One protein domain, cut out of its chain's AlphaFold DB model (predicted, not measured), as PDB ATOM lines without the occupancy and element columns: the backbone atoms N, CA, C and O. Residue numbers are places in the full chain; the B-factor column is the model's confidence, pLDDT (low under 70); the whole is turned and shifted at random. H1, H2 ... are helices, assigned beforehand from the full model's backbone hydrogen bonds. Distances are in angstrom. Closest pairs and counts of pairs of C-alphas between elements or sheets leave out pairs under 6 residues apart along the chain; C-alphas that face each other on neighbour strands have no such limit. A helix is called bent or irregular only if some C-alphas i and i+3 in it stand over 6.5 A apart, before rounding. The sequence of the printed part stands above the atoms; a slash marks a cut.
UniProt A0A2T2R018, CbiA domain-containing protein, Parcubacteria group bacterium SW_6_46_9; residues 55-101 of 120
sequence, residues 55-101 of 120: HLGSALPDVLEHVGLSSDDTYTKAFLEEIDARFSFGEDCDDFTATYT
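This is residues 55 to 101 of the 120 residues of the protein "CbiA domain-containing protein" of Parcubacteria group bacterium SW_6_46_9 (UniProt A0A2T2R018). Three short helices are strung out in a loose, flat array, with H1 in the middle and H2 and H3 at its two ends. The long link of residues 81 to 94 runs along one side from H2 to H3. The printed part has 47 residues with three named helices, in the order H1, H2, H3, and no named strand. The class is all helix, though under half of the residues are in named elements. It is only just loose, close to compact, with a radius of gyration of the C-alphas of 11.5 A and spans of 31 by 23 by 11 A.

H1, residues 56 to 66, is apart from H2, residues 75 to 80. H2 is apart from H3, residues 95 to 99. H1 and H3 are close but not clearly touching; their closest C-alphas, of His 66 and Phe 96, are 7.5 A apart. Every O i to N i+4 pair is within hydrogen-bond range in H2 and H3, and 5 of 7 are in H1.

H1 begins at C-alpha 56 (240.032, 159.762, 215.777) and is 13.9 A long; it is irregular, with C-alphas 58 and 61 7.2 A apart. H2 is 9.0 A long. H3 is 6.6 A long and ends at C-alpha 99 (229.030, 160.850, 222.288).

The C-alphas farthest apart, of Asp 72 and Glu 91, are 33.4 A apart. The printed part has no cut. The link H1 to H2 is short and the link H2 to H3 long. The pLDDT is under 70 at residues 75, 84 to 86 and 89 to 93.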
ATOM      1  N   HIS A  55     236.144 157.224 214.319       79.00
ATOM      2  CA  HIS A  55     237.597 157.158 214.363       79.00
ATOM      3  C   HIS A  55     238.180 158.518 214.750       79.00
ATOM      4  O   HIS A  55     237.618 159.560 214.418       79.00
ATOM      5  N   LEU A  56     239.367 158.521 215.364       74.00
ATOM      6  CA  LEU A  56     240.032 159.762 215.777       74.00
ATOM      7  C   LEU A  56     240.159 160.777 214.629       74.00
ATOM      8  O   LEU A  56     240.041 161.969 214.855       74.00
ATOM      9  N   GLY A  57     240.367 160.320 213.391       80.62
ATOM     10  CA  GLY A  57     240.462 161.217 212.236       80.62
ATOM     11  C   GLY A  57     239.168 161.977 211.931       80.62
ATOM     12  O   GLY A  57     239.227 163.156 211.595       80.62
ATOM     13  N   SER A  58     238.010 161.325 212.062       84.31
ATOM     14  CA  SER A  58     236.702 161.968 211.885       84.31
ATOM     15  C   SER A  58     236.259 162.739 213.127       84.31
ATOM     16  O   SER A  58     235.545 163.717 212.972       84.31
ATOM     17  N   ALA A  59     236.713 162.312 214.311       86.94
ATOM     18  CA  ALA A  59     236.416 162.923 215.609       86.94
ATOM     19  C   ALA A  59     237.372 164.077 215.993       86.94
ATOM     20  O   ALA A  59     237.271 164.676 217.058       86.94
ATOM     21  N   LEU A  60     238.401 164.364 215.190       86.12
ATOM     22  CA  LEU A  60     239.381 165.386 215.561       86.12
ATOM     23  C   LEU A  60     238.792 166.810 215.563       86.12
ATOM     24  O   LEU A  60     239.091 167.549 216.500       86.12
ATOM     25  N   PRO A  61     237.997 167.239 214.558       88.00
ATOM     26  CA  PRO A  61     237.488 168.610 214.516       88.00
ATOM     27  C   PRO A  61     236.603 168.973 215.716       88.00
ATOM     28  O   PRO A  61     236.760 170.043 216.295       88.00
ATOM     29  N   ASP A  62     235.712 168.072 216.107       88.81
ATOM     30  CA  ASP A  62     234.805 168.207 217.248       88.81
ATOM     31  C   ASP A  62     235.537 168.103 218.593       88.81
ATOM     32  O   ASP A  62     235.225 168.875 219.498       88.81
ATOM     33  N   VAL A  63     236.555 167.240 218.722       86.50
ATOM     34  CA  VAL A  63     237.428 167.230 219.909       86.50
ATOM     35  C   VAL A  63     238.132 168.574 220.062       86.50
ATOM     36  O   VAL A  63     238.162 169.108 221.168       86.50
ATOM     37  N   LEU A  64     238.674 169.140 218.978       86.12
ATOM     38  CA  LEU A  64     239.319 170.456 219.014       86.12
ATOM     39  C   LEU A  64     238.327 171.545 219.431       86.12
ATOM     40  O   LEU A  64     238.626 172.302 220.352       86.12
ATOM     41  N   GLU A  65     237.136 171.576 218.830       88.00
ATOM     42  CA  GLU A  65     236.082 172.526 219.198       88.00
ATOM     43  C   GLU A  65     235.696 172.405 220.679       88.00
ATOM     44  O   GLU A  65     235.621 173.416 221.380       88.00
ATOM     45  N   HIS A  66     235.521 171.178 221.179       86.31
ATOM     46  CA  HIS A  66     235.163 170.919 222.572       86.31
ATOM     47  C   HIS A  66     236.212 171.442 223.557       86.31
ATOM     48  O   HIS A  66     235.866 172.006 224.595       86.31
ATOM     49  N   VAL A  67     237.496 171.307 223.218       84.06
ATOM     50  CA  VAL A  67     238.592 171.841 224.035       84.06
ATOM     51  C   VAL A  67     238.918 173.308 223.713       84.06
ATOM     52  O   VAL A  67     239.898 173.841 224.216       84.06
ATOM     53  N   GLY A  68     238.120 173.999 222.891       85.00
ATOM     54  CA  GLY A  68     238.323 175.418 222.574       85.00
ATOM     55  C   GLY A  68     239.517 175.704 221.656       85.00
ATOM     56  O   GLY A  68     240.042 176.818 221.660       85.00
ATOM     57  N   LEU A  69     239.947 174.714 220.877       83.62
ATOM     58  CA  LEU A  69     240.991 174.824 219.863       83.62
ATOM     59  C   LEU A  69     240.387 174.853 218.456       83.62
ATOM     60  O   LEU A  69     239.351 174.259 218.171       83.62
ATOM     61  N   SER A  70     241.077 175.520 217.541       83.50
ATOM     62  CA  SER A  70     240.800 175.473 216.108       83.50
ATOM     63  C   SER A  70     241.710 174.467 215.400       83.50
ATOM     64  O   SER A  70     242.772 174.099 215.902       83.50
ATOM     65  N   SER A  71     241.339 174.059 214.185       77.44
ATOM     66  CA  SER A  71     242.173 173.198 213.329       77.44
ATOM     67  C   SER A  71     243.537 173.803 212.976       77.44
ATOM     68  O   SER A  71     244.451 173.071 212.603       77.44
ATOM     69  N   ASP A  72     243.662 175.128 213.080       82.12
ATOM     70  CA  ASP A  72     244.896 175.866 212.813       82.12
ATOM     71  C   ASP A  72     245.775 176.001 214.070       82.12
ATOM     72  O   ASP A  72     246.936 176.415 213.984       82.12
ATOM     73  N   ASP A  73     245.246 175.647 215.245       79.19
ATOM     74  CA  ASP A  73     245.997 175.688 216.487       79.19
ATOM     75  C   ASP A  73     246.965 174.508 216.583       79.19
ATOM     76  O   ASP A  73     246.638 173.341 216.371       79.19
ATOM     77  N   THR A  74     248.209 174.816 216.940       74.19
ATOM     78  CA  THR A  74     249.206 173.776 217.198       74.19
ATOM     79  C   THR A  74     248.954 173.126 218.555       74.19
ATOM     80  O   THR A  74     248.626 173.812 219.522       74.19
ATOM     81  N   TYR A  75     249.227 171.824 218.673       68.19
ATOM     82  CA  TYR A  75     249.215 171.113 219.961       68.19
ATOM     83  C   TYR A  75     250.011 171.838 221.059       68.19
ATOM     84  O   TYR A  75     249.636 171.812 222.226       68.19
ATOM     85  N   THR A  76     251.099 172.523 220.697       74.06
ATOM     86  CA  THR A  76     251.908 173.312 221.634       74.06
ATOM     87  C   THR A  76     251.113 174.442 222.288       74.06
ATOM     88  O   THR A  76     251.319 174.714 223.466       74.06
ATOM     89  N   LYS A  77     250.190 175.076 221.559       73.19
ATOM     90  CA  LYS A  77     249.350 176.157 222.083       73.19
ATOM     91  C   LYS A  77     248.401 175.651 223.172       73.19
ATOM     92  O   LYS A  77     248.338 176.262 224.230       73.19
ATOM     93  N   ALA A  78     247.787 174.485 222.967       70.19
ATOM     94  CA  ALA A  78     246.928 173.840 223.963       70.19
ATOM     95  C   ALA A  78     247.645 173.606 225.306       70.19
ATOM     96  O   ALA A  78     247.082 173.850 226.369       70.19
ATOM     97  N   PHE A  79     248.912 173.177 225.250       70.25
ATOM     98  CA  PHE A  79     249.746 172.980 226.440       70.25
ATOM     99  C   PHE A  79     250.145 174.290 227.126       70.25
ATOM    100  O   PHE A  79     250.261 174.322 228.347       70.25
ATOM    101  N   LEU A  80     250.401 175.350 226.356       78.75
ATOM    102  CA  LEU A  80     250.830 176.646 226.891       78.75
ATOM    103  C   LEU A  80     249.677 177.448 227.500       78.75
ATOM    104  O   LEU A  80     249.911 178.243 228.404       78.75
ATOM    105  N   GLU A  81     248.461 177.255 226.995       78.75
ATOM    106  CA  GLU A  81     247.267 177.981 227.436       78.75
ATOM    107  C   GLU A  81     246.522 177.282 228.586       78.75
ATOM    108  O   GLU A  81     245.487 177.781 229.014       78.75
ATOM    109  N   GLU A  82     247.059 176.168 229.111       72.81
ATOM    110  CA  GLU A  82     246.484 175.396 230.229       72.81
ATOM    111  C   GLU A  82     244.976 175.146 230.071       72.81
ATOM    112  O   GLU A  82     244.190 175.319 231.003       72.81
ATOM    113  N   ILE A  83     244.559 174.750 228.867       73.88
ATOM    114  CA  ILE A  83     243.157 174.454 228.580       73.88
ATOM    115  C   ILE A  83     242.690 173.314 229.505       73.88
ATOM    116  O   ILE A  83     243.116 172.170 229.351       73.88
ATOM    117  N   ASP A  84     241.806 173.619 230.464       68.00
ATOM    118  CA  ASP A  84     241.315 172.692 231.508       68.00
ATOM    119  C   ASP A  84     240.203 171.761 230.991       68.00
ATOM    120  O   ASP A  84     239.244 171.448 231.697       68.00
ATOM    121  N   ALA A  85     240.300 171.327 229.733       65.81
ATOM    122  CA  ALA A  85     239.368 170.354 229.188       65.81
ATOM    123  C   ALA A  85     239.690 168.964 229.752       65.81
ATOM    124  O   ALA A  85     240.820 168.475 229.659       65.81
ATOM    125  N   ARG A  86     238.685 168.329 230.359       68.69
ATOM    126  CA  ARG A  86     238.807 167.017 230.998       68.69
ATOM    127  C   ARG A  86     237.777 166.072 230.414       68.69
ATOM    128  O   ARG A  86     236.585 166.294 230.575       68.69
ATOM    129  N   PHE A  87     238.260 165.003 229.799       77.44
ATOM    130  CA  PHE A  87     237.430 163.863 229.431       77.44
ATOM    131  C   PHE A  87     237.125 163.034 230.680       77.44
ATOM    132  O   PHE A  87     238.015 162.807 231.510       77.44
ATOM    133  N   SER A  88     235.880 162.584 230.809       75.50
ATOM    134  CA  SER A  88     235.409 161.842 231.981       75.50
ATOM    135  C   SER A  88     235.114 160.384 231.634       75.50
ATOM    136  O   SER A  88     234.507 160.098 230.612       75.50
ATOM    137  N   PHE A  89     235.513 159.451 232.501       69.44
ATOM    138  CA  PHE A  89     235.119 158.041 232.401       69.44
ATOM    139  C   PHE A  89     234.069 157.739 233.486       69.44
ATOM    140  O   PHE A  89     234.384 157.911 234.666       69.44
ATOM    141  N   GLY A  90     232.862 157.267 233.143       64.44
ATOM    142  CA  GLY A  90     231.878 156.798 234.134       64.44
ATOM    143  C   GLY A  90     230.410 156.868 233.695       64.44
ATOM    144  O   GLY A  90     230.116 157.234 232.567       64.44
ATOM    145  N   GLU A  91     229.480 156.529 234.598       57.50
ATOM    146  CA  GLU A  91     228.026 156.684 234.365       57.50
ATOM    147  C   GLU A  91     227.619 158.155 234.155       57.50
ATOM    148  O   GLU A  91     226.654 158.432 233.450       57.50
ATOM    149  N   ASP A  92     228.410 159.082 234.704       67.12
ATOM    150  CA  ASP A  92     228.273 160.530 234.540       67.12
ATOM    151  C   ASP A  92     229.323 161.080 233.552       67.12
ATOM    152  O   ASP A  92     229.984 162.084 233.834       67.12
ATOM    153  N   CYS A  93     229.557 160.397 232.420       69.31
ATOM    154  CA  CYS A  93     230.328 160.990 231.323       69.31
ATOM    155  C   CYS A  93     229.757 162.380 231.006       69.31
ATOM    156  O   CYS A  93     228.539 162.555 230.944       69.31
ATOM    157  N   ASP A  94     230.625 163.366 230.781       84.38
ATOM    158  CA  ASP A  94     230.173 164.632 230.213       84.38
ATOM    159  C   ASP A  94     229.517 164.377 228.842       84.38
ATOM    160  O   ASP A  94     229.858 163.411 228.154       84.38
ATOM    161  N   ASP A  95     228.570 165.236 228.449       85.88
ATOM    162  CA  ASP A  95     227.772 165.058 227.222       85.88
ATOM    163  C   ASP A  95     228.647 164.827 225.976       85.88
ATOM    164  O   ASP A  95     228.275 164.090 225.057       85.88
ATOM    165  N   PHE A  96     229.839 165.433 225.951       87.56
ATOM    166  CA  PHE A  96     230.791 165.250 224.868       87.56
ATOM    167  C   PHE A  96     231.401 163.847 224.894       87.56
ATOM    168  O   PHE A  96     231.278 163.111 223.917       87.56
ATOM    169  N   THR A  97     231.995 163.425 226.011       85.94
ATOM    170  CA  THR A  97     232.587 162.085 226.133       85.94
ATOM    171  C   THR A  97     231.544 160.975 225.940       85.94
ATOM    172  O   THR A  97     231.845 159.942 225.335       85.94
ATOM    173  N   ALA A  98     230.293 161.197 226.358       85.38
ATOM    174  CA  ALA A  98     229.186 160.267 226.128       85.38
ATOM    175  C   ALA A  98     228.927 160.002 224.629       85.38
ATOM    176  O   ALA A  98     228.573 158.886 224.261       85.38
ATOM    177  N   THR A  99     229.182 160.983 223.753       86.31
ATOM    178  CA  THR A  99     229.030 160.850 222.288       86.31
ATOM    179  C   THR A  99     230.008 159.836 221.675       86.31
ATOM    180  O   THR A  99     229.726 159.263 220.625       86.31
ATOM    181  N   TYR A 100     231.141 159.587 222.340       85.75
ATOM    182  CA  TYR A 100     232.208 158.678 221.893       85.75
ATOM    183  C   TYR A 100     232.300 157.404 222.734       85.75
ATOM    184  O   TYR A 100     233.198 156.584 222.537       85.75
ATOM    185  N   THR A 101     231.394 157.243 223.698       86.38
ATOM    186  CA  THR A 101     231.373 156.089 224.589       86.38
ATOM    187  C   THR A 101     230.449 155.030 224.008       86.38
ATOM    188  O   THR A 101     229.249 155.247 223.860       86.38
TER     189      THR A 101